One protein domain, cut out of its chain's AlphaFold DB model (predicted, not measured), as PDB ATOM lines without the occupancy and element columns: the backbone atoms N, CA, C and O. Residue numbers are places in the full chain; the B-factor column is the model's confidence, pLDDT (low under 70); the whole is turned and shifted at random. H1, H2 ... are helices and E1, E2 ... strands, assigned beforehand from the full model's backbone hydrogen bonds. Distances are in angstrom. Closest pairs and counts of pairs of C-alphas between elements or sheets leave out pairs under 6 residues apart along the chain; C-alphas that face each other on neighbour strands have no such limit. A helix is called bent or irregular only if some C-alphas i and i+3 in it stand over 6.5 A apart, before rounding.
ATOM      1  N   ALA A  91      87.216 105.485  80.754       97.44
ATOM      2  CA  ALA A  91      87.659 105.028  82.067       97.44
ATOM      3  C   ALA A  91      88.875 105.815  82.568       97.44
ATOM      4  O   ALA A  91      88.896 106.283  83.707       97.44
ATOM      5  N   PHE A  92      89.872 106.012  81.706       97.88
ATOM      6  CA  PHE A  92      91.081 106.740  82.071       97.88
ATOM      7  C   PHE A  92      90.803 108.232  82.318       97.88
ATOM      8  O   PHE A  92      91.274 108.803  83.305       97.88
ATOM      9  N   ALA A  93      89.941 108.851  81.507       98.12
ATOM     10  CA  ALA A  93      89.463 110.210  81.766       98.12
ATOM     11  C   ALA A  93      88.716 110.321  83.112       98.12
ATOM     12  O   ALA A  93      88.929 111.274  83.871       98.12
ATOM     13  N   ALA A  94      87.888 109.326  83.457       98.31
ATOM     14  CA  ALA A  94      87.227 109.260  84.757       98.31
ATOM     15  C   ALA A  94      88.224 109.115  85.921       98.31
ATOM     16  O   ALA A  94      88.064 109.757  86.962       98.31
ATOM     17  N   HIS A  95      89.290 108.330  85.739       97.50
ATOM     18  CA  HIS A  95      90.373 108.208  86.716       97.50
ATOM     19  C   HIS A  95      91.063 109.553  86.980       97.50
ATOM     20  O   HIS A  95      91.200 109.937  88.143       97.50
ATOM     21  N   ILE A  96      91.420 110.309  85.932       98.06
ATOM     22  CA  ILE A  96      92.018 111.649  86.078       98.06
ATOM     23  C   ILE A  96      91.107 112.573  86.897       98.06
ATOM     24  O   ILE A  96      91.565 113.217  87.845       98.06
ATOM     25  N   MET A  97      89.815 112.634  86.559       98.38
ATOM     26  CA  MET A  97      88.860 113.504  87.253       98.38
ATOM     27  C   MET A  97      88.710 113.136  88.731       98.38
ATOM     28  O   MET A  97      88.686 114.021  89.588       98.38
ATOM     29  N   ALA A  98      88.646 111.845  89.046       97.19
ATOM     30  CA  ALA A  98      88.491 111.381  90.416       97.19
ATOM     31  C   ALA A  98      89.741 111.606  91.279       97.19
ATOM     32  O   ALA A  98      89.601 111.989  92.443       97.19
ATOM     33  N   VAL A  99      90.949 111.434  90.725       93.94
ATOM     34  CA  VAL A  99      92.203 111.738  91.440       93.94
ATOM     35  C   VAL A  99      92.333 113.244  91.674       93.94
ATOM     36  O   VAL A  99      92.643 113.677  92.786       93.94
ATOM     37  N   ALA A 100      91.992 114.066  90.677       95.38
ATOM     38  CA  ALA A 100      91.968 115.514  90.846       95.38
ATOM     39  C   ALA A 100      90.954 115.960  91.912       95.38
ATOM     40  O   ALA A 100      91.277 116.809  92.749       95.38
ATOM     41  N   TYR A 101      89.756 115.366  91.936       96.00
ATOM     42  CA  TYR A 101      88.779 115.593  92.999       96.00
ATOM     43  C   TYR A 101      89.320 115.177  94.373       96.00
ATOM     44  O   TYR A 101      89.184 115.939  95.330       96.00
ATOM     45  N   HIS A 102      89.964 114.011  94.479       89.38
ATOM     46  CA  HIS A 102      90.504 113.509  95.743       89.38
ATOM     47  C   HIS A 102      91.497 114.496  96.378       89.38
ATOM     48  O   HIS A 102      91.428 114.759  97.579       89.38
ATOM     49  N   TRP A 103      92.357 115.135  95.580       84.31
ATOM     50  CA  TRP A 103      93.239 116.193  96.084       84.31
ATOM     51  C   TRP A 103      92.515 117.491  96.440       84.31
ATOM     52  O   TRP A 103      92.921 118.174  97.377       84.31
ATOM     53  N   HIS A 104      91.433 117.853  95.748       87.50
ATOM     54  CA  HIS A 104      90.604 118.976  96.193       87.50
ATOM     55  C   HIS A 104      89.946 118.670  97.543       87.50
ATOM     56  O   HIS A 104      89.878 119.542  98.407       87.50
ATOM     57  N   GLU A 105      89.479 117.439  97.744       87.56
ATOM     58  CA  GLU A 105      88.884 116.993  99.000       87.56
ATOM     59  C   GLU A 105      89.894 116.960 100.149       87.56
ATOM     60  O   GLU A 105      89.572 117.450 101.230       87.56
ATOM     61  N   SER A 106      91.120 116.474  99.923       80.12
ATOM     62  CA  SER A 106      92.158 116.427 100.967       80.12
ATOM     63  C   SER A 106      92.550 117.812 101.497       80.12
ATOM     64  O   SER A 106      93.050 117.924 102.611       80.12
ATOM     65  N   GLN A 107      92.275 118.868 100.724       79.69
ATOM     66  CA  GLN A 107      92.490 120.269 101.098       79.69
ATOM     67  C   GLN A 107      91.206 120.981 101.560       79.69
ATOM     68  O   GLN A 107      91.193 122.206 101.676       79.69
ATOM     69  N   GLY A 108      90.097 120.257 101.757       81.19
ATOM     70  CA  GLY A 108      88.804 120.843 102.142       81.19
ATOM     71  C   GLY A 108      88.166 121.731 101.063       81.19
ATOM     72  O   GLY A 108      87.297 122.547 101.357       81.19
ATOM     73  N   LYS A 109      88.595 121.597  99.801       84.75
ATOM     74  CA  LYS A 109      88.165 122.404  98.642       84.75
ATOM     75  C   LYS A 109      87.307 121.618  97.646       84.75
ATOM     76  O   LYS A 109      87.120 122.068  96.510       84.75
ATOM     77  N   ASN A 110      86.750 120.478  98.055       85.38
ATOM     78  CA  ASN A 110      85.889 119.613  97.236       85.38
ATOM     79  C   ASN A 110      84.732 120.372  96.562       85.38
ATOM     80  O   ASN A 110      84.428 120.118  95.400       85.38
ATOM     81  N   LYS A 111      84.136 121.369  97.231       88.50
ATOM     82  CA  LYS A 111      83.056 122.200  96.661       88.50
ATOM     83  C   LYS A 111      83.482 123.099  95.494       88.50
ATOM     84  O   LYS A 111      82.628 123.679  94.827       88.50
ATOM     85  N   THR A 112      84.776 123.227  95.215       89.00
ATOM     86  CA  THR A 112      85.274 124.001  94.065       89.00
ATOM     87  C   THR A 112      85.455 123.153  92.803       89.00
ATOM     88  O   THR A 112      85.671 123.714  91.730       89.00
ATOM     89  N   PHE A 113      85.363 121.823  92.909       93.69
ATOM     90  CA  PHE A 113      85.593 120.901  91.801       93.69
ATOM     91  C   PHE A 113      84.268 120.466  91.156       93.69
ATOM     92  O   PHE A 113      83.627 119.514  91.593       93.69
ATOM     93  N   GLY A 114      83.859 121.199  90.118       94.38
ATOM     94  CA  GLY A 114      82.742 120.849  89.231       94.38
ATOM     95  C   GLY A 114      83.210 120.649  87.785       94.38
ATOM     96  O   GLY A 114      84.412 120.683  87.514       94.38
ATOM     97  N   HIS A 115      82.264 120.526  86.847       94.38
ATOM     98  CA  HIS A 115      82.535 120.279  85.418       94.38
ATOM     99  C   HIS A 115      83.603 121.180  84.801       94.38
ATOM    100  O   HIS A 115      84.480 120.684  84.106       94.38
ATOM    101  N   VAL A 116      83.594 122.487  85.089       93.81
ATOM    102  CA  VAL A 116      84.586 123.402  84.499       93.81
ATOM    103  C   VAL A 116      86.007 123.004  84.899       93.81
ATOM    104  O   VAL A 116      86.864 122.848  84.032       93.81
ATOM    105  N   LYS A 117      86.265 122.769  86.193       95.50
ATOM    106  CA  LYS A 117      87.594 122.329  86.643       95.50
ATOM    107  C   LYS A 117      87.922 120.926  86.157       95.50
ATOM    108  O   LYS A 117      89.068 120.695  85.786       95.50
ATOM    109  N   ALA A 118      86.950 120.019  86.131       96.69
ATOM    110  CA  ALA A 118      87.146 118.665  85.626       96.69
ATOM    111  C   ALA A 118      87.608 118.690  84.160       96.69
ATOM    112  O   ALA A 118      88.644 118.127  83.814       96.69
ATOM    113  N   GLN A 119      86.930 119.473  83.326       95.88
ATOM    114  CA  GLN A 119      87.276 119.631  81.923       95.88
ATOM    115  C   GLN A 119      88.621 120.335  81.713       95.88
ATOM    116  O   GLN A 119      89.406 119.921  80.860       95.88
ATOM    117  N   LYS A 120      88.922 121.378  82.500       96.69
ATOM    118  CA  LYS A 120      90.217 122.075  82.399       96.69
ATOM    119  C   LYS A 120      91.357 121.186  82.890       96.69
ATOM    120  O   LYS A 120      92.451 121.254  82.342       96.69
ATOM    121  N   THR A 121      91.081 120.307  83.851       97.38
ATOM    122  CA  THR A 121      92.025 119.279  84.294       97.38
ATOM    123  C   THR A 121      92.341 118.321  83.152       97.38
ATOM    124  O   THR A 121      93.512 118.173  82.826       97.38
ATOM    125  N   LEU A 122      91.328 117.740  82.497       97.31
ATOM    126  CA  LEU A 122      91.542 116.835  81.361       97.31
ATOM    127  C   LEU A 122      92.379 117.496  80.261       97.31
ATOM    128  O   LEU A 122      93.359 116.915  79.811       97.31
ATOM    129  N   HIS A 123      92.048 118.734  79.883       97.00
ATOM    130  CA  HIS A 123      92.786 119.444  78.839       97.00
ATOM    131  C   HIS A 123      94.256 119.699  79.184       97.00
ATOM    132  O   HIS A 123      95.133 119.449  78.360       97.00
ATOM    133  N   LEU A 124      94.533 120.200  80.388       97.19
ATOM    134  CA  LEU A 124      95.901 120.527  80.776       97.19
ATOM    135  C   LEU A 124      96.738 119.265  81.028       97.19
ATOM    136  O   LEU A 124      97.919 119.252  80.694       97.19
ATOM    137  N   VAL A 125      96.138 118.204  81.584       96.12
ATOM    138  CA  VAL A 125      96.818 116.915  81.785       96.12
ATOM    139  C   VAL A 125      97.182 116.287  80.447       96.12
ATOM    140  O   VAL A 125      98.330 115.895  80.286       96.12
ATOM    141  N   GLU A 126      96.255 116.249  79.485       95.75
ATOM    142  CA  GLU A 126      96.499 115.727  78.132       95.75
ATOM    143  C   GLU A 126      97.740 116.372  77.499       95.75
ATOM    144  O   GLU A 126      98.661 115.684  77.061       95.75
ATOM    145  N   ALA A 127      97.803 117.706  77.531       94.00
ATOM    146  CA  ALA A 127      98.899 118.452  76.928       94.00
ATOM    147  C   ALA A 127     100.234 118.284  77.677       94.00
ATOM    148  O   ALA A 127     101.277 118.145  77.043       94.00
ATOM    149  N   LEU A 128     100.227 118.302  79.014       93.56
ATOM    150  CA  LEU A 128     101.460 118.242  79.812       93.56
ATOM    151  C   LEU A 128     102.035 116.842  79.955       93.56
ATOM    152  O   LEU A 128     103.251 116.695  80.030       93.56
ATOM    153  N   ALA A 129     101.171 115.833  80.032       93.19
ATOM    154  CA  ALA A 129     101.584 114.439  80.049       93.19
ATOM    155  C   ALA A 129     101.899 113.915  78.640       93.19
ATOM    156  O   ALA A 129     102.442 112.821  78.528       93.19
ATOM    157  N   GLN A 130     101.575 114.684  77.589       93.56
ATOM    158  CA  GLN A 130     101.737 114.300  76.183       93.56
ATOM    159  C   GLN A 130     101.069 112.953  75.867       93.56
ATOM    160  O   GLN A 130     101.639 112.090  75.205       93.56
ATOM    161  N   ILE A 131      99.845 112.786  76.364       94.38
ATOM    162  CA  ILE A 131      99.026 111.591  76.150       94.38
ATOM    163  C   ILE A 131      97.820 111.918  75.284       94.38
ATOM    164  O   ILE A 131      97.360 113.057  75.262       94.38
ATOM    165  N   ASP A 132      97.280 110.912  74.603       95.50
ATOM    166  CA  ASP A 132      95.983 111.018  73.946       95.50
ATOM    167  C   ASP A 132      94.886 110.616  74.937       95.50
ATOM    168  O   ASP A 132      94.873 109.473  75.397       95.50
ATOM    169  N   LEU A 133      93.986 111.547  75.281       95.94
ATOM    170  CA  LEU A 133      92.810 111.256  76.105       95.94
ATOM    171  C   LEU A 133      91.567 110.895  75.285       95.94
ATOM    172  O   LEU A 133      90.485 110.782  75.850       95.94
ATOM    173  N   GLY A 134      91.677 110.741  73.967       95.00
ATOM    174  CA  GLY A 134      90.544 110.508  73.069       95.00
ATOM    175  C   GLY A 134      89.685 111.759  72.859       95.00
ATOM    176  O   GLY A 134      88.559 111.665  72.379       95.00
ATOM    177  N   ARG A 135      90.193 112.942  73.232       95.19
ATOM    178  CA  ARG A 135      89.456 114.214  73.158       95.19
ATOM    179  C   ARG A 135      89.470 114.816  71.753       95.19
ATOM    180  O   ARG A 135      90.424 114.623  71.004       95.19
ATOM    181  N   ALA A 136      88.465 115.616  71.432       95.31
ATOM    182  CA  ALA A 136      88.387 116.489  70.265       95.31
ATOM    183  C   ALA A 136      88.058 117.923  70.734       95.31
ATOM    184  O   ALA A 136      86.915 118.373  70.629       95.31
ATOM    185  N   PRO A 137      89.029 118.634  71.340       95.38
ATOM    186  CA  PRO A 137      88.757 119.914  71.976       95.38
ATOM    187  C   PRO A 137      88.489 121.030  70.961       95.38
ATOM    188  O   PRO A 137      89.280 121.250  70.045       95.38
ATOM    189  N   ILE A 138      87.439 121.812  71.212       95.94
ATOM    190  CA  ILE A 138      87.069 122.998  70.432       95.94
ATOM    191  C   ILE A 138      87.266 124.296  71.221       95.94
ATOM    192  O   ILE A 138      87.258 124.313  72.460       95.94
ATOM    193  N   LYS A 139      87.415 125.403  70.490       95.75
ATOM    194  CA  LYS A 139      87.336 126.764  71.021       95.75
ATOM    195  C   LYS A 139      85.884 127.070  71.398       95.75
ATOM    196  O   LYS A 139      85.003 127.104  70.547       95.75
ATOM    197  N   ASP A 140      85.638 127.296  72.682       93.75
ATOM    198  CA  ASP A 140      84.318 127.630  73.224       93.75
ATOM    199  C   ASP A 140      84.384 128.911  74.069       93.75
ATOM    200  O   ASP A 140      85.463 129.302  74.541       93.75
ATOM    201  N   ALA A 141      83.231 129.550  74.292       90.44
ATOM    202  CA  ALA A 141      83.085 130.676  75.215       90.44
ATOM    203  C   ALA A 141      83.692 130.356  76.587       90.44
ATOM    204  O   ALA A 141      84.423 131.178  77.140       90.44
ATOM    205  N   ALA A 142      83.502 129.120  77.065       88.38
ATOM    206  CA  ALA A 142      84.035 128.603  78.316       88.38
ATOM    207  C   ALA A 142      85.485 128.072  78.212       88.38
ATOM    208  O   ALA A 142      85.939 127.295  79.056       88.38
ATOM    209  N   GLY A 143      86.243 128.443  77.175       93.75
ATOM    210  CA  GLY A 143      87.622 127.995  76.936       93.75
ATOM    211  C   GLY A 143      87.729 126.678  76.156       93.75
ATOM    212  O   GLY A 143      86.817 126.356  75.408       93.75
ATOM    213  N   PRO A 144      88.833 125.911  76.259       95.56
ATOM    214  CA  PRO A 144      88.970 124.649  75.528       95.56
ATOM    215  C   PRO A 144      87.957 123.641  76.065       95.56
ATOM    216  O   PRO A 144      87.919 123.383  77.276       95.56
ATOM    217  N   ASN A 145      87.116 123.115  75.181       93.38
ATOM    218  CA  ASN A 145      85.905 122.397  75.554       93.38
ATOM    219  C   ASN A 145      85.766 121.097  74.763       93.38
ATOM    220  O   ASN A 145      86.060 121.048  73.579       93.38
ATOM    221  N   ASP A 146      85.313 120.050  75.442       94.88
ATOM    222  CA  ASP A 146      84.863 118.800  74.837       94.88
ATOM    223  C   ASP A 146      83.833 118.166  75.784       94.88
ATOM    224  O   ASP A 146      84.161 117.378  76.678       94.88
ATOM    225  N   PHE A 147      82.586 118.635  75.692       90.06
ATOM    226  CA  PHE A 147      81.514 118.169  76.574       90.06
ATOM    227  C   PHE A 147      81.086 116.733  76.266       90.06
ATOM    228  O   PHE A 147      80.688 116.021  77.188       90.06
ATOM    229  N   ALA A 148      81.151 116.301  75.004       94.00
ATOM    230  CA  ALA A 148      80.754 114.953  74.606       94.00
ATOM    231  C   ALA A 148      81.689 113.904  75.223       94.00
ATOM    232  O   ALA A 148      81.220 112.934  75.830       94.00
ATOM    233  N   HIS A 149      83.001 114.147  75.166       96.62
ATOM    234  CA  HIS A 149      83.998 113.303  75.819       96.62
ATOM    235  C   HIS A 149      83.804 113.247  77.336       96.62
ATOM    236  O   HIS A 149      83.680 112.161  77.905       96.62
ATOM    237  N   MET A 150      83.669 114.409  77.987       94.69
ATOM    238  CA  MET A 150      83.481 114.482  79.441       94.69
ATOM    239  C   MET A 150      82.224 113.720  79.889       94.69
ATOM    240  O   MET A 150      82.287 112.928  80.827       94.69
ATOM    241  N   ARG A 151      81.094 113.881  79.184       94.56
ATOM    242  CA  ARG A 151      79.855 113.137  79.482       94.56
ATOM    243  C   ARG A 151      80.010 111.633  79.286       94.56
ATOM    244  O   ARG A 151      79.393 110.870  80.023       94.56
ATOM    245  N   THR A 152      80.817 111.201  78.320       97.50
ATOM    246  CA  THR A 152      81.102 109.775  78.104       97.50
ATOM    247  C   THR A 152      81.889 109.195  79.281       97.50
ATOM    248  O   THR A 152      81.525 108.138  79.796       97.50
ATOM    249  N   ALA A 153      82.898 109.917  79.780       97.75
ATOM    250  CA  ALA A 153      83.640 109.533  80.983       97.75
ATOM    251  C   ALA A 153      82.749 109.519  82.241       97.75
ATOM    252  O   ALA A 153      82.810 108.585  83.038       97.75
ATOM    253  N   GLU A 154      81.867 110.508  82.403       97.31
ATOM    254  CA  GLU A 154      80.901 110.551  83.511       97.31
ATOM    255  C   GLU A 154      79.868 109.428  83.440       97.31
ATOM    256  O   GLU A 154      79.529 108.833  84.462       97.31
ATOM    257  N   LYS A 155      79.374 109.104  82.239       97.69
ATOM    258  CA  LYS A 155      78.485 107.961  82.024       97.69
ATOM    259  C   LYS A 155      79.165 106.664  82.447       97.69
ATOM    260  O   LYS A 155      78.580 105.923  83.229       97.69
ATOM    261  N   TRP A 156      80.404 106.448  82.009       98.19
ATOM    262  CA  TRP A 156      81.188 105.289  82.420       98.19
ATOM    263  C   TRP A 156      81.375 105.238  83.945       98.19
ATOM    264  O   TRP A 156      81.161 104.191  84.553       98.19
ATOM    265  N   ALA A 157      81.709 106.365  84.584       98.38
ATOM    266  CA  ALA A 157      81.878 106.432  86.037       98.38
ATOM    267  C   ALA A 157      80.586 106.065  86.786       98.38
ATOM    268  O   ALA A 157      80.627 105.300  87.751       98.38
ATOM    269  N   ARG A 158      79.435 106.553  86.309       97.94
ATOM    270  CA  ARG A 158      78.120 106.253  86.883       97.94
ATOM    271  C   ARG A 158      77.744 104.781  86.725       97.94
ATOM    272  O   ARG A 158      77.329 104.159  87.695       97.94
ATOM    273  N   GLU A 159      77.930 104.217  85.531       97.06
ATOM    274  CA  GLU A 159      77.636 102.805  85.228       97.06
ATOM    275  C   GLU A 159      78.496 101.825  86.043       97.06
ATOM    276  O   GLU A 159      78.108 100.677  86.238       97.06
ATOM    277  N   ASN A 160      79.639 102.284  86.558       96.00
ATOM    278  CA  ASN A 160      80.551 101.491  87.381       96.00
ATOM    279  C   ASN A 160      80.424 101.764  88.892       96.00
ATOM    280  O   ASN A 160      81.279 101.315  89.662       96.00
ATOM    281  N   ASP A 161      79.389 102.492  89.331       95.12
ATOM    282  CA  ASP A 161      79.207 102.934  90.724       95.12
ATOM    283  C   ASP A 161      80.430 103.697  91.279       95.12
ATOM    284  O   ASP A 161      80.719 103.654  92.483       95.12
ATOM    285  N   TYR A 162      81.171 104.394  90.411       97.38
ATOM    286  CA  TYR A 162      82.375 105.124  90.790       97.38
ATOM    287  C   TYR A 162      82.029 106.491  91.390       97.38
ATOM    288  O   TYR A 162      82.279 106.732  92.573       97.38
ATOM    289  N   TYR A 163      81.454 107.389  90.596       98.38
ATOM    290  CA  TYR A 163      81.016 108.721  91.014       98.38
ATOM    291  C   TYR A 163      80.018 109.302  90.008       98.38
ATOM    292  O   TYR A 163      79.847 108.763  88.915       98.38
ATOM    293  N   ASP A 164      79.401 110.427  90.367       97.62
ATOM    294  CA  ASP A 164      78.579 111.239  89.470       97.62
ATOM    295  C   ASP A 164      78.790 112.745  89.715       97.62
ATOM    296  O   ASP A 164      79.231 113.155  90.791       97.62
ATOM    297  N   PHE A 165      78.447 113.575  88.730       96.50
ATOM    298  CA  PHE A 165      78.310 115.021  88.899       96.50
ATOM    299  C   PHE A 165      76.830 115.384  88.981       96.50
ATOM    300  O   PHE A 165      76.097 115.325  87.996       96.50
ATOM    301  N   VAL A 166      76.390 115.814  90.160       95.00
ATOM    302  CA  VAL A 166      74.992 116.172  90.416       95.00
ATOM    303  C   VAL A 166      74.838 117.686  90.375       95.00
ATOM    304  O   VAL A 166      75.619 118.418  90.987       95.00
ATOM    305  N   GLN A 167      73.835 118.169  89.643       94.06
ATOM    306  CA  GLN A 167      73.540 119.596  89.575       94.06
ATOM    307  C   GLN A 167      73.201 120.127  90.971       94.06
ATOM    308  O   GLN A 167      72.488 119.489  91.747       94.06
ATOM    309  N   ARG A 168      73.733 121.302  91.310       91.31
ATOM    310  CA  ARG A 168      73.444 121.931  92.600       91.31
ATOM    311  C   ARG A 168      71.966 122.333  92.699       91.31
ATOM    312  O   ARG A 168      71.347 122.592  91.668       91.31
ATOM    313  N   PRO A 169      71.417 122.425  93.928       89.69
ATOM    314  CA  PRO A 169      70.039 122.852  94.146       89.69
ATOM    315  C   PRO A 169      69.726 124.200  93.495       89.69
ATOM    316  O   PRO A 169      70.619 125.021  93.261       89.69
ATOM    317  N   GLU A 170      68.438 124.430  93.265       77.56
ATOM    318  CA  GLU A 170      67.909 125.635  92.636       77.56
ATOM    319  C   GLU A 170      68.474 126.920  93.273       77.56
ATOM    320  O   GLU A 170      68.632 127.032  94.490       77.56
ATOM    321  N   GLY A 171      68.876 127.872  92.426       77.06
ATOM    322  CA  GLY A 171      69.565 129.100  92.838       77.06
ATOM    323  C   GLY A 171      71.095 128.997  92.951       77.06
ATOM    324  O   GLY A 171      71.759 130.028  93.064       77.06
ATOM    325  N   LYS A 172      71.698 127.799  92.859       81.00
ATOM    326  CA  LYS A 172      73.163 127.620  92.824       81.00
ATOM    327  C   LYS A 172      73.624 127.071  91.474       81.00
ATOM    328  O   LYS A 172      73.214 126.001  91.047       81.00
ATOM    329  N   ARG A 173      74.541 127.784  90.810       83.94
ATOM    330  CA  ARG A 173      75.155 127.323  89.553       83.94
ATOM    331  C   ARG A 173      76.234 126.263  89.805       83.94
ATOM    332  O   ARG A 173      77.002 126.354  90.770       83.94
ATOM    333  N   GLY A 174      76.335 125.311  88.879       88.75
ATOM    334  CA  GLY A 174      77.388 124.296  88.828       88.75
ATOM    335  C   GLY A 174      76.962 122.920  89.339       88.75
ATOM    336  O   GLY A 174      75.793 122.676  89.632       88.75
ATOM    337  N   TYR A 175      77.949 122.034  89.443       93.50
ATOM    338  CA  TYR A 175      77.779 120.627  89.797       93.50
ATOM    339  C   TYR A 175      78.633 120.285  91.015       93.50
ATOM    340  O   TYR A 175      79.725 120.835  91.186       93.50
ATOM    341  N   ASP A 176      78.132 119.374  91.841       94.62
ATOM    342  CA  ASP A 176      78.871 118.749  92.929       94.62
ATOM    343  C   ASP A 176      79.268 117.326  92.522       94.62
ATOM    344  O   ASP A 176      78.459 116.563  91.999       94.62
ATOM    345  N   PHE A 177      80.521 116.967  92.788       96.88
ATOM    346  CA  PHE A 177      81.002 115.598  92.647       96.88
ATOM    347  C   PHE A 177      80.487 114.753  93.819       96.88
ATOM    348  O   PHE A 177      80.753 115.064  94.988       96.88
ATOM    349  N   VAL A 178      79.771 113.677  93.504       96.38
ATOM    350  CA  VAL A 178      79.167 112.745  94.458       96.38
ATOM    351  C   VAL A 178      79.802 111.371  94.281       96.38
ATOM    352  O   VAL A 178      79.828 110.817  93.187       96.38
ATOM    353  N   LYS A 179      80.329 110.813  95.372       96.38
ATOM    354  CA  LYS A 179      80.972 109.494  95.379       96.38
ATOM    355  C   LYS A 179      79.932 108.384  95.231       96.38
ATOM    356  O   LYS A 179      78.919 108.399  95.926       96.38
ATOM    357  N   GLY A 180      80.212 107.416  94.364       93.69
ATOM    358  CA  GLY A 180      79.433 106.190  94.223       93.69
ATOM    359  C   GLY A 180      79.824 105.126  95.251       93.69
ATOM    360  O   GLY A 180      80.765 105.292  96.033       93.69
ATOM    361  N   LYS A 181      79.101 104.001  95.247       90.12
ATOM    362  CA  LYS A 181      79.276 102.909  96.224       90.12
ATOM    363  C   LYS A 181      80.663 102.266  96.156       90.12
ATOM    364  O   LYS A 181      81.184 101.831  97.178       90.12
ATOM    365  N   ARG A 182      81.268 102.234  94.966       89.50
ATOM    366  CA  ARG A 182      82.582 101.631  94.699       89.50
ATOM    367  C   ARG A 182      83.693 102.677  94.591       89.50
ATOM    368  O   ARG A 182      84.763 102.387  94.062       89.50
ATOM    369  N   TYR A 183      83.470 103.893  95.104       89.12
ATOM    370  CA  TYR A 183      84.421 104.996  94.950       89.12
ATOM    371  C   TYR A 183      85.832 104.663  95.436       89.12
ATOM    372  O   TYR A 183      86.794 104.905  94.716       89.12
ATOM    373  N   SER A 184      85.968 104.078  96.626       82.31
ATOM    374  CA  SER A 184      87.283 103.749  97.190       82.31
ATOM    375  C   SER A 184      88.028 102.678  96.383       82.31
ATOM    376  O   SER A 184      89.239 102.784  96.211       82.31
ATOM    377  N   GLU A 185      87.313 101.673  95.864       82.62
ATOM    378  CA  GLU A 185      87.876 100.610  95.016       82.62
ATOM    379  C   GLU A 185      88.410 101.196  93.703       82.62
ATOM    380  O   GLU A 185      89.555 100.963  93.315       82.62
ATOM    381  N   TRP A 186      87.592 102.010  93.038       90.12
ATOM    382  CA  TRP A 186      87.972 102.653  91.786       90.12
ATOM    383  C   TRP A 186      89.043 103.723  91.968       90.12
ATOM    384  O   TRP A 186      89.914 103.837  91.111       90.12
ATOM    385  N   LEU A 187      89.046 104.460  93.082       88.00
ATOM    386  CA  LEU A 187      90.095 105.436  93.376       88.00
ATOM    387  C   LEU A 187      91.461 104.756  93.523       88.00
ATOM    388  O   LEU A 187      92.447 105.271  93.006       88.00
ATOM    389  N   ALA A 188      91.521 103.582  94.159       79.56
ATOM    390  CA  ALA A 188      92.753 102.801  94.253       79.56
ATOM    391  C   ALA A 188      93.294 102.411  92.865       79.56
ATOM    392  O   ALA A 188      94.482 102.585  92.589       79.56
ATOM    393  N   ARG A 189      92.413 101.946  91.968       84.88
ATOM    394  CA  ARG A 189      92.770 101.643  90.570       84.88
ATOM    395  C   ARG A 189      93.187 102.894  89.801       84.88
ATOM    396  O   ARG A 189      94.145 102.849  89.037       84.88
ATOM    397  N   ALA A 190      92.485 104.002  90.018       87.81
ATOM    398  CA  ALA A 190      92.765 105.272  89.373       87.81
ATOM    399  C   ALA A 190      94.154 105.793  89.745       87.81
ATOM    400  O   ALA A 190      94.898 106.161  88.845       87.81
ATOM    401  N   LEU A 191      94.525 105.760  91.031       83.12
ATOM    402  CA  LEU A 191      95.858 106.149  91.500       83.12
ATOM    403  C   LEU A 191      96.956 105.327  90.814       83.12
ATOM    404  O   LEU A 191      97.895 105.911  90.285       83.12
ATOM    405  N   GLY A 192      96.795 104.002  90.727       80.06
ATOM    406  CA  GLY A 192      97.744 103.147  90.006       80.06
ATOM    407  C   GLY A 192      97.814 103.447  88.504       80.06
ATOM    408  O   GLY A 192      98.899 103.502  87.935       80.06
ATOM    409  N   ALA A 193      96.668 103.684  87.857       88.50
ATOM    410  CA  ALA A 193      96.609 103.965  86.422       88.50
ATOM    411  C   ALA A 193      97.230 105.322  86.046       88.50
ATOM    412  O   ALA A 193      97.836 105.435  84.983       88.50
ATOM    413  N   VAL A 194      97.079 106.353  86.887       89.06
ATOM    414  CA  VAL A 194      97.601 107.701  86.597       89.06
ATOM    415  C   VAL A 194      99.019 107.939  87.112       89.06
ATOM    416  O   VAL A 194      99.585 108.990  86.812       89.06
ATOM    417  N   GLU A 195      99.604 106.999  87.859       87.06
ATOM    418  CA  GLU A 195     100.930 107.149  88.473       87.06
ATOM    419  C   GLU A 195     102.032 107.564  87.479       87.06
ATOM    420  O   GLU A 195     102.760 108.515  87.783       87.06
ATOM    421  N   PRO A 196     102.118 107.004  86.249       92.00
ATOM    422  CA  PRO A 196     103.102 107.455  85.256       92.00
ATOM    423  C   PRO A 196     102.991 108.945  84.887       92.00
ATOM    424  O   PRO A 196     103.949 109.544  84.405       92.00
ATOM    425  N   TYR A 197     101.831 109.560  85.130       93.06
ATOM    426  CA  TYR A 197     101.502 110.944  84.776       93.06
ATOM    427  C   TYR A 197     101.339 111.846  86.005       93.06
ATOM    428  O   TYR A 197     100.894 112.996  85.890       93.06
ATOM    429  N   LYS A 198     101.722 111.354  87.190       86.25
ATOM    430  CA  LYS A 198     101.545 112.036  88.474       86.25
ATOM    431  C   LYS A 198     102.115 113.452  88.486       86.25
ATOM    432  O   LYS A 198     101.441 114.367  88.947       86.25
ATOM    433  N   SER A 199     103.309 113.656  87.925       87.69
ATOM    434  CA  SER A 199     103.954 114.979  87.862       87.69
ATOM    435  C   SER A 199     103.105 116.015  87.110       87.69
ATOM    436  O   SER A 199     102.925 117.145  87.576       87.69
ATOM    437  N   ALA A 200     102.521 115.624  85.970       92.94
ATOM    438  CA  ALA A 200     101.633 116.491  85.201       92.94
ATOM    439  C   ALA A 200     100.351 116.794  85.989       92.94
ATOM    440  O   ALA A 200      99.967 117.958  86.127       92.94
ATOM    441  N   LEU A 201      99.729 115.765  86.568       91.75
ATOM    442  CA  LEU A 201      98.500 115.909  87.345       91.75
ATOM    443  C   LEU A 201      98.703 116.798  88.583       91.75
ATOM    444  O   LEU A 201      97.892 117.690  88.833       91.75
ATOM    445  N   ASP A 202      99.801 116.614  89.323       87.31
ATOM    446  CA  ASP A 202     100.154 117.411  90.504       87.31
ATOM    447  C   ASP A 202     100.280 118.900  90.144       87.31
ATOM    448  O   ASP A 202      99.729 119.762  90.834       87.31
ATOM    449  N   ARG A 203     100.955 119.222  89.033       90.75
ATOM    450  CA  ARG A 203     101.104 120.600  88.535       90.75
ATOM    451  C   ARG A 203      99.763 121.211  88.125       90.75
ATOM    452  O   ARG A 203      99.462 122.338  88.525       90.75
ATOM    453  N   VAL A 204      98.932 120.459  87.404       96.00
ATOM    454  CA  VAL A 204      97.588 120.898  86.998       96.00
ATOM    455  C   VAL A 204      96.710 121.183  88.212       96.00
ATOM    456  O   VAL A 204      96.077 122.237  88.294       96.00
ATOM    457  N   VAL A 205      96.685 120.279  89.191       91.12
ATOM    458  CA  VAL A 205      95.826 120.445  90.364       91.12
ATOM    459  C   VAL A 205      96.321 121.578  91.258       91.12
ATOM    460  O   VAL A 205      95.500 122.381  91.702       91.12
ATOM    461  N   ARG A 206      97.636 121.737  91.451       90.69
ATOM    462  CA  ARG A 206      98.202 122.903  92.157       90.69
ATOM    463  C   ARG A 206      97.803 124.225  91.496       90.69
ATOM    464  O   ARG A 206      97.435 125.164  92.199       90.69
ATOM    465  N   LEU A 207      97.805 124.282  90.161       95.19
ATOM    466  CA  LEU A 207      97.381 125.460  89.405       95.19
ATOM    467  C   LEU A 207      95.882 125.754  89.582       95.19
ATOM    468  O   LEU A 207      95.515 126.891  89.889       95.19
ATOM    469  N   LEU A 208      95.013 124.756  89.383       95.38
ATOM    470  CA  LEU A 208      93.558 124.945  89.301       95.38
ATOM    471  C   LEU A 208      92.848 124.993  90.660       95.38
ATOM    472  O   LEU A 208      91.804 125.638  90.794       95.38
ATOM    473  N   MET A 209      93.376 124.323  91.683       90.88
ATOM    474  CA  MET A 209      92.731 124.232  92.993       90.88
ATOM    475  C   MET A 209      92.403 125.590  93.636       90.88
ATOM    476  O   MET A 209      91.269 125.748  94.093       90.88
ATOM    477  N   PRO A 210      93.305 126.592  93.665       91.81
ATOM    478  CA  PRO A 210      92.994 127.896  94.252       91.81
ATOM    479  C   PRO A 210      92.096 128.782  93.374       91.81
ATOM    480  O   PRO A 210      91.675 129.838  93.836       91.81
ATOM    481  N   LEU A 211      91.828 128.400  92.123       93.75
ATOM    482  CA  LEU A 211      91.081 129.232  91.182       93.75
ATOM    483  C   LEU A 211      89.569 129.053  91.330       93.75
ATOM    484  O   LEU A 211      89.079 127.955  91.604       93.75
ATOM    485  N   ASP A 212      88.829 130.135  91.104       92.00
ATOM    486  CA  ASP A 212      87.403 130.069  90.798       92.00
ATOM    487  C   ASP A 212      87.180 129.601  89.346       92.00
ATOM    488  O   ASP A 212      88.125 129.414  88.575       92.00
ATOM    489  N   THR A 213      85.919 129.383  88.975       91.19
ATOM    490  CA  THR A 213      85.525 128.911  87.640       91.19
ATOM    491  C   THR A 213      86.046 129.814  86.523       91.19
ATOM    492  O   THR A 213      86.590 129.314  85.541       91.19
ATOM    493  N   GLN A 214      85.919 131.131  86.692       93.00
ATOM    494  CA  GLN A 214      86.272 132.118  85.676       93.00
ATOM    495  C   GLN A 214      87.786 132.149  85.434       93.00
ATOM    496  O   GLN A 214      88.245 132.121  84.294       93.00
ATOM    497  N   LYS A 215      88.579 132.142  86.509       95.19
ATOM    498  CA  LYS A 215      90.042 132.111  86.417       95.19
ATOM    499  C   LYS A 215      90.558 130.770  85.904       95.19
ATOM    500  O   LYS A 215      91.510 130.755  85.130       95.19
ATOM    501  N   ALA A 216      89.952 129.653  86.312       96.00
ATOM    502  CA  ALA A 216      90.322 128.325  85.815       96.00
ATOM    503  C   ALA A 216      90.105 128.217  84.299       96.00
ATOM    504  O   ALA A 216      90.967 127.712  83.580       96.00
ATOM    505  N   GLU A 217      88.980 128.740  83.818       95.88
ATOM    506  CA  GLU A 217      88.686 128.856  82.398       95.88
ATOM    507  C   GLU A 217      89.708 129.733  81.668       95.88
ATOM    508  O   GLU A 217      90.276 129.288  80.672       95.88
ATOM    509  N   LEU A 218      89.962 130.948  82.164       97.25
ATOM    510  CA  LEU A 218      90.862 131.898  81.510       97.25
ATOM    511  C   LEU A 218      92.283 131.335  81.373       97.25
ATOM    512  O   LEU A 218      92.889 131.427  80.308       97.25
ATOM    513  N   VAL A 219      92.791 130.698  82.430       98.06
ATOM    514  CA  VAL A 219      94.114 130.062  82.430       98.06
ATOM    515  C   VAL A 219      94.186 128.914  81.421       98.06
ATOM    516  O   VAL A 219      95.169 128.809  80.689       98.06
ATOM    517  N   ALA A 220      93.144 128.083  81.323       97.88
ATOM    518  CA  ALA A 220      93.094 127.021  80.321       97.88
ATOM    519  C   ALA A 220      92.992 127.572  78.887       97.88
ATOM    520  O   ALA A 220      93.628 127.031  77.987       97.88
ATOM    521  N   THR A 221      92.244 128.661  78.668       98.19
ATOM    522  CA  THR A 221      92.187 129.365  77.376       98.19
ATOM    523  C   THR A 221      93.556 129.889  76.960       98.19
ATOM    524  O   THR A 221      93.975 129.648  75.833       98.19
ATOM    525  N   VAL A 222      94.274 130.561  77.864       98.56
ATOM    526  CA  VAL A 222      95.623 131.075  77.585       98.56
ATOM    527  C   VAL A 222      96.589 129.945  77.258       98.56
ATOM    528  O   VAL A 222      97.323 130.045  76.278       98.56
ATOM    529  N   TYR A 223      96.575 128.863  78.041       98.50
ATOM    530  CA  TYR A 223      97.428 127.706  77.776       98.50
ATOM    531  C   TYR A 223      97.158 127.126  76.383       98.50
ATOM    532  O   TYR A 223      98.092 126.900  75.619       98.50
ATOM    533  N   ALA A 224      95.886 126.926  76.033       98.00
ATOM    534  CA  ALA A 224      95.487 126.365  74.748       98.00
ATOM    535  C   ALA A 224      95.858 127.265  73.563       98.00
ATOM    536  O   ALA A 224      96.393 126.782  72.570       98.00
ATOM    537  N   ALA A 225      95.604 128.571  73.675       98.06
ATOM    538  CA  ALA A 225      95.971 129.569  72.674       98.06
ATOM    539  C   ALA A 225      97.486 129.597  72.436       98.06
ATOM    540  O   ALA A 225      97.946 129.501  71.301       98.06
ATOM    541  N   TRP A 226      98.266 129.642  73.518       98.44
ATOM    542  CA  TRP A 226      99.722 129.574  73.446       98.44
ATOM    543  C   TRP A 226     100.188 128.263  72.797       98.44
ATOM    544  O   TRP A 226     101.007 128.284  71.879       98.44
ATOM    545  N   ASN A 227      99.638 127.121  73.213       97.75
ATOM    546  CA  ASN A 227     100.020 125.825  72.659       97.75
ATOM    547  C   ASN A 227      99.662 125.691  71.171       97.75
ATOM    548  O   ASN A 227     100.454 125.143  70.415       97.75
ATOM    549  N   ASN A 228      98.513 126.221  70.741       97.56
ATOM    550  CA  ASN A 228      98.119 126.256  69.332       97.56
ATOM    551  C   ASN A 228      99.137 127.034  68.482       97.56
ATOM    552  O   ASN A 228      99.568 126.525  67.456       97.56
ATOM    553  N   LEU A 229      99.583 128.215  68.932       97.88
ATOM    554  CA  LEU A 229     100.599 128.995  68.211       97.88
ATOM    555  C   LEU A 229     101.912 128.214  68.046       97.88
ATOM    556  O   LEU A 229     102.520 128.252  66.978       97.88
ATOM    557  N   LEU A 230     102.332 127.492  69.090       97.38
ATOM    558  CA  LEU A 230     103.525 126.642  69.050       97.38
ATOM    559  C   LEU A 230     103.349 125.433  68.119       97.38
ATOM    560  O   LEU A 230     104.273 125.108  67.379       97.38
ATOM    561  N   LEU A 231     102.174 124.790  68.133       95.12
ATOM    562  CA  LEU A 231     101.825 123.702  67.208       95.12
ATOM    563  C   LEU A 231     101.854 124.169  65.749       95.12
ATOM    564  O   LEU A 231     102.287 123.427  64.874       95.12
ATOM    565  N   ASP A 232     101.459 125.418  65.502       95.12
ATOM    566  CA  ASP A 232     101.516 126.046  64.184       95.12
ATOM    567  C   ASP A 232     102.950 126.504  63.803       95.12
ATOM    568  O   ASP A 232     103.147 127.156  62.781       95.12
ATOM    569  N   GLY A 233     103.967 126.187  64.615       95.69
ATOM    570  CA  GLY A 233     105.381 126.472  64.338       95.69
ATOM    571  C   GLY A 233     105.844 127.889  64.692       95.69
ATOM    572  O   GLY A 233     106.979 128.262  64.378       95.69
ATOM    573  N   HIS A 234     105.009 128.690  65.357       96.44
ATOM    574  CA  HIS A 234     105.365 130.055  65.741       96.44
ATOM    575  C   HIS A 234     106.237 130.093  67.003       96.44
ATOM    576  O   HIS A 234     106.227 129.190  67.839       96.44
ATOM    577  N   LYS A 235     106.953 131.209  67.186       96.62
ATOM    578  CA  LYS A 235     107.616 131.583  68.445       96.62
ATOM    579  C   LYS A 235     106.877 132.784  69.044       96.62
ATOM    580  O   LYS A 235     107.310 133.915  68.830       96.62
ATOM    581  N   PRO A 236     105.730 132.563  69.709       97.06
ATOM    582  CA  PRO A 236     104.814 133.644  70.025       97.06
ATOM    583  C   PRO A 236     105.373 134.556  71.118       97.06
ATOM    584  O   PRO A 236     105.884 134.100  72.144       97.06
ATOM    585  N   THR A 237     105.232 135.860  70.909       98.19
ATOM    586  CA  THR A 237     105.398 136.861  71.960       98.19
ATOM    587  C   THR A 237     104.200 136.831  72.908       98.19
ATOM    588  O   THR A 237     103.152 136.252  72.621       98.19
ATOM    589  N   GLU A 238     104.311 137.506  74.051       98.12
ATOM    590  CA  GLU A 238     103.171 137.651  74.960       98.12
ATOM    591  C   GLU A 238     101.976 138.356  74.298       98.12
ATOM    592  O   GLU A 238     100.826 138.009  74.570       98.12
ATOM    593  N   ALA A 239     102.231 139.311  73.396       97.94
ATOM    594  CA  ALA A 239     101.177 139.987  72.649       97.94
ATOM    595  C   ALA A 239     100.426 139.019  71.720       97.94
ATOM    596  O   ALA A 239      99.197 139.085  71.671       97.94
ATOM    597  N   ASP A 240     101.143 138.098  71.069       98.25
ATOM    598  CA  ASP A 240     100.552 137.074  70.199       98.25
ATOM    599  C   ASP A 240      99.686 136.102  71.006       98.25
ATOM    600  O   ASP A 240      98.558 135.809  70.618       98.25
ATOM    601  N   ILE A 241     100.165 135.668  72.180       98.56
ATOM    602  CA  ILE A 241      99.403 134.786  73.080       98.56
ATOM    603  C   ILE A 241      98.107 135.465  73.536       98.56
ATOM    604  O   ILE A 241      97.041 134.848  73.515       98.56
ATOM    605  N   VAL A 242      98.178 136.736  73.950       98.50
ATOM    606  CA  VAL A 242      96.993 137.495  74.379       98.50
ATOM    607  C   VAL A 242      96.018 137.680  73.221       98.50
ATOM    608  O   VAL A 242      94.815 137.530  73.422       98.50
ATOM    609  N   HIS A 243      96.514 137.997  72.024       97.94
ATOM    610  CA  HIS A 243      95.675 138.154  70.841       97.94
ATOM    611  C   HIS A 243      94.955 136.844  70.491       97.94
ATOM    612  O   HIS A 243      93.730 136.837  70.363       97.94
ATOM    613  N   GLU A 244      95.673 135.720  70.461       97.75
ATOM    614  CA  GLU A 244      95.082 134.413  70.167       97.75
ATOM    615  C   GLU A 244      94.051 133.984  71.225       97.75
ATOM    616  O   GLU A 244      92.989 133.459  70.894       97.75
ATOM    617  N   ALA A 245      94.327 134.242  72.507       97.44
ATOM    618  CA  ALA A 245      93.453 133.855  73.615       97.44
ATOM    619  C   ALA A 245      92.211 134.748  73.776       97.44
ATOM    620  O   ALA A 245      91.176 134.283  74.262       97.44
ATOM    621  N   ARG A 246      92.313 136.037  73.433       96.75
ATOM    622  CA  ARG A 246      91.256 137.032  73.667       96.75
ATOM    623  C   ARG A 246      90.450 137.347  72.421       96.75
ATOM    624  O   ARG A 246      89.228 137.444  72.501       96.75
ATOM    625  N   ASP A 247      91.138 137.577  71.312       94.75
ATOM    626  CA  ASP A 247      90.548 138.173  70.120       94.75
ATOM    627  C   ASP A 247      90.174 137.076  69.104       94.75
ATOM    628  O   ASP A 247      89.088 137.139  68.533       94.75
ATOM    629  N   ASN A 248      90.994 136.018  68.979       95.00
ATOM    630  CA  ASN A 248      90.777 134.900  68.038       95.00
ATOM    631  C   ASN A 248      90.189 133.627  68.680       95.00
ATOM    632  O   ASN A 248      90.112 132.573  68.036       95.00
ATOM    633  N   TRP A 249      89.829 133.672  69.965       95.56
ATOM    634  CA  TRP A 249      89.314 132.494  70.668       95.56
ATOM    635  C   TRP A 249      87.797 132.343  70.533       95.56
ATOM    636  O   TRP A 249      87.315 131.353  69.994       95.56
ATOM    637  N   HIS A 250      87.050 133.307  71.073       95.56
ATOM    638  CA  HIS A 250      85.588 133.384  71.038       95.56
ATOM    639  C   HIS A 250      85.176 134.830  71.378       95.56
ATOM    640  O   HIS A 250      85.819 135.413  72.256       95.56
ATOM    641  N   PRO A 251      84.115 135.411  70.779       94.44
ATOM    642  CA  PRO A 251      83.697 136.796  71.041       94.44
ATOM    643  C   PRO A 251      83.570 137.153  72.532       94.44
ATOM    644  O   PRO A 251      84.101 138.171  72.977       94.44
ATOM    645  N   ASP A 252      82.977 136.265  73.336       93.56
ATOM    646  CA  ASP A 252      82.849 136.412  74.795       93.56
ATOM    647  C   ASP A 252      84.172 136.656  75.528       93.56
ATOM    648  O   ASP A 252      84.172 137.202  76.630       93.56
ATOM    649  N   LYS A 253      85.323 136.280  74.963       94.38
ATOM    650  CA  LYS A 253      86.620 136.521  75.604       94.38
ATOM    651  C   LYS A 253      87.000 137.999  75.626       94.38
ATOM    652  O   LYS A 253      87.762 138.414  76.500       94.38
ATOM    653  N   GLN A 254      86.414 138.821  74.758       93.06
ATOM    654  CA  GLN A 254      86.682 140.258  74.720       93.06
ATOM    655  C   GLN A 254      86.123 141.015  75.932       93.06
ATOM    656  O   GLN A 254      86.598 142.119  76.211       93.06
ATOM    657  N   GLN A 255      85.197 140.408  76.692       94.00
ATOM    658  CA  GLN A 255      84.709 140.954  77.966       94.00
ATOM    659  C   GLN A 255      85.818 141.037  79.033       94.00
ATOM    660  O   GLN A 255      85.727 141.833  79.966       94.00
ATOM    661  N   TYR A 256      86.874 140.229  78.894       95.06
ATOM    662  CA  TYR A 256      88.047 140.259  79.760       95.06
ATOM    663  C   TYR A 256      89.082 141.261  79.242       95.06
ATOM    664  O   TYR A 256      89.290 141.444  78.038       95.06
ATOM    665  N   THR A 257      89.786 141.901  80.170       97.06
ATOM    666  CA  THR A 257      90.859 142.846  79.857       97.06
ATOM    667  C   THR A 257      92.124 142.113  79.419       97.06
ATOM    668  O   THR A 257      92.422 141.021  79.898       97.06
ATOM    669  N   ARG A 258      92.944 142.749  78.572       97.56
ATOM    670  CA  ARG A 258      94.268 142.215  78.198       97.56
ATOM    671  C   ARG A 258      95.160 141.942  79.416       97.56
ATOM    672  O   ARG A 258      95.936 140.995  79.389       97.56
ATOM    673  N   GLN A 259      95.015 142.725  80.488       97.69
ATOM    674  CA  GLN A 259      95.759 142.520  81.731       97.69
ATOM    675  C   GLN A 259      95.426 141.177  82.396       97.69
ATOM    676  O   GLN A 259      96.338 140.473  82.811       97.69
ATOM    677  N   GLN A 260      94.153 140.766  82.413       97.88
ATOM    678  CA  GLN A 260      93.752 139.464  82.964       97.88
ATOM    679  C   GLN A 260      94.362 138.288  82.183       97.88
ATOM    680  O   GLN A 260      94.715 137.271  82.778       97.88
ATOM    681  N   PHE A 261      94.533 138.417  80.860       98.25
ATOM    682  CA  PHE A 261      95.239 137.403  80.068       98.25
ATOM    683  C   PHE A 261      96.735 137.357  80.403       98.25
ATOM    684  O   PHE A 261      97.279 136.266  80.536       98.25
ATOM    685  N   ARG A 262      97.392 138.507  80.604       98.25
ATOM    686  CA  ARG A 262      98.801 138.548  81.041       98.25
ATOM    687  C   ARG A 262      98.998 137.918  82.416       98.25
ATOM    688  O   ARG A 262      99.868 137.073  82.576       98.25
ATOM    689  N   GLU A 263      98.120 138.222  83.370       97.88
ATOM    690  CA  GLU A 263      98.131 137.588  84.697       97.88
ATOM    691  C   GLU A 263      97.989 136.060  84.607       97.88
ATOM    692  O   GLU A 263      98.637 135.323  85.350       97.88
ATOM    693  N   ALA A 264      97.169 135.561  83.677       98.12
ATOM    694  CA  ALA A 264      97.062 134.131  83.413       98.12
ATOM    695  C   ALA A 264      98.354 133.544  82.806       98.12
ATOM    696  O   ALA A 264      98.751 132.449  83.208       98.12
ATOM    697  N   ILE A 265      99.044 134.264  81.912       98.44
ATOM    698  CA  ILE A 265     100.360 133.867  81.374       98.44
ATOM    699  C   ILE A 265     101.401 133.781  82.500       98.44
ATOM    700  O   ILE A 265     102.078 132.759  82.636       98.44
ATOM    701  N   ASP A 266     101.501 134.802  83.352       97.88
ATOM    702  CA  ASP A 266     102.448 134.821  84.476       97.88
ATOM    703  C   ASP A 266     102.158 133.707  85.484       97.88
ATOM    704  O   ASP A 266     103.062 133.059  86.027       97.88
ATOM    705  N   ARG A 267     100.876 133.404  85.693       97.62
ATOM    706  CA  ARG A 267     100.461 132.287  86.537       97.62
ATOM    707  C   ARG A 267     100.876 130.941  85.954       97.62
ATOM    708  O   ARG A 267     101.355 130.091  86.702       97.62
ATOM    709  N   LEU A 268     100.737 130.744  84.644       97.81
ATOM    710  CA  LEU A 268     101.236 129.541  83.978       97.81
ATOM    711  C   LEU A 268     102.756 129.419  84.140       97.81
ATOM    712  O   LEU A 268     103.234 128.383  84.599       97.81
ATOM    713  N   ARG A 269     103.509 130.491  83.864       96.69
ATOM    714  CA  ARG A 269     104.976 130.524  84.012       96.69
ATOM    715  C   ARG A 269     105.422 130.183  85.437       96.69
ATOM    716  O   ARG A 269     106.253 129.297  85.610       96.69
ATOM    717  N   SER A 270     104.825 130.805  86.454       94.75
ATOM    718  CA  SER A 270     105.163 130.560  87.871       94.75
ATOM    719  C   SER A 270     104.857 129.138  88.358       94.75
ATOM    720  O   SER A 270     105.470 128.680  89.316       94.75
ATOM    721  N   HIS A 271     103.954 128.411  87.692       91.12
ATOM    722  CA  HIS A 271     103.683 126.995  87.973       91.12
ATOM    723  C   HIS A 271     104.484 126.048  87.054       91.12
ATOM    724  O   HIS A 271     104.279 124.830  87.071       91.12
ATOM    725  N   GLY A 272     105.385 126.594  86.228       92.50
ATOM    726  CA  GLY A 272     106.164 125.875  85.218       92.50
ATOM    727  C   GLY A 272     105.311 125.310  84.073       92.50
ATOM    728  O   GLY A 272     105.726 124.360  83.411       92.50
TER     729      GLY A 272
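This is residues 91 to 272 of the 290 residues of an uncharacterized protein of Halomonas sp. BC04 (UniProt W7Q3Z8). Two groups of crossed helices are joined where H2 and H5 run side by side: in one, H1 is crossed by H2, H3 and both arms of the bent helix H4, with the hairpin E3-E4 beside H3; in the other, H5, H6 and H8 pack crosswise, with little H7 at the end of H6. A second small hairpin, E1-E2, packs through E2 on H5 and H2. The printed part has 182 residues, with named elements in the order H1 H2 E1 E2 H3 E3 E4 H4 H5 H6 H7 H8; both two-stranded sheets are antiparallel, and the class is mostly helix. It is compact, with a radius of gyration of the C-alphas of 16.2 A and spans of 49 by 41 by 29 A.

E3, residues 163 to 167, and E4, residues 175 to 179, form an antiparallel hairpin, with N 164 and O 178 within hydrogen-bond range at 2.9 A. H3, residues 147 to 159, comes closest to E3 at the C-alphas of Ala 157 and Tyr 163, 5.5 A apart. H1, residues 91 to 106, touches H3 with residues 91 to 94 alone, about perpendicular at 82 degrees; the closest C-alphas, Ala 94 and Ala 153, are 5.2 A apart. H4, residues 183 to 208, was assigned as one helix by its hydrogen bonds but is bent, C-alphas 196 and 199 being 8.0 A apart; its arms are H4a, residues 183 to 196, itself irregular with C-alphas 193 and 196 7.5 A apart, and H4b, residues 199 to 208. H1 touches H4a with residues 92 to 99 alone, closest at the C-alphas of His 95 and Ala 190, 4.6 A. H2, residues 115 to 129, touches H4b, closest at the C-alphas of Ala 129 and Ala 200, 5.5 A. H5, residues 213 to 231, touches H2 at a shallow tilt of 30 degrees, the same way; the closest C-alphas, Lys 120 and Ala 220, are 6.1 A apart. E1, residues 138 to 140, and E2, residues 143 to 145, form an antiparallel hairpin, N 138 and O 145 being within hydrogen-bond range at 2.8 A; E2 comes closest to H5 at the C-alphas of Gly 143 and Thr 221, 4.8 A. H8, residues 258 to 270, touches H5 about perpendicular at 77 degrees, closest at the C-alphas of Val 219 and Ala 264, 5.1 A. H6, residues 238 to 246, touches H5, closest at the C-alphas of Ala 225 and Ala 245, 5.1 A, and only just touches H7, residues 251 to 255, with 3 pairs of C-alphas within 8 A, only at the corner. Every O i to N i+4 pair is within hydrogen-bond range in H1, H2, H3, H4b, H5, H6 and H8, against 9 of 10 in H4a and 0 of 1 in H7, where 2 of 2 O i to N i+3 pairs are.

H1 begins at C-alpha 91 (87.659, 105.028, 82.067) and is 22.5 A long, H2 20.6 A, H4a 21.2 A and H5 26.7 A. H8, 18.7 A long, ends at C-alpha 270 (105.163, 130.560, 87.871).

The C-alphas farthest apart, Lys 181 and Thr 237, are 49.2 A apart. The printed part has no cut and no long link, and no printed residue is under pLDDT 70.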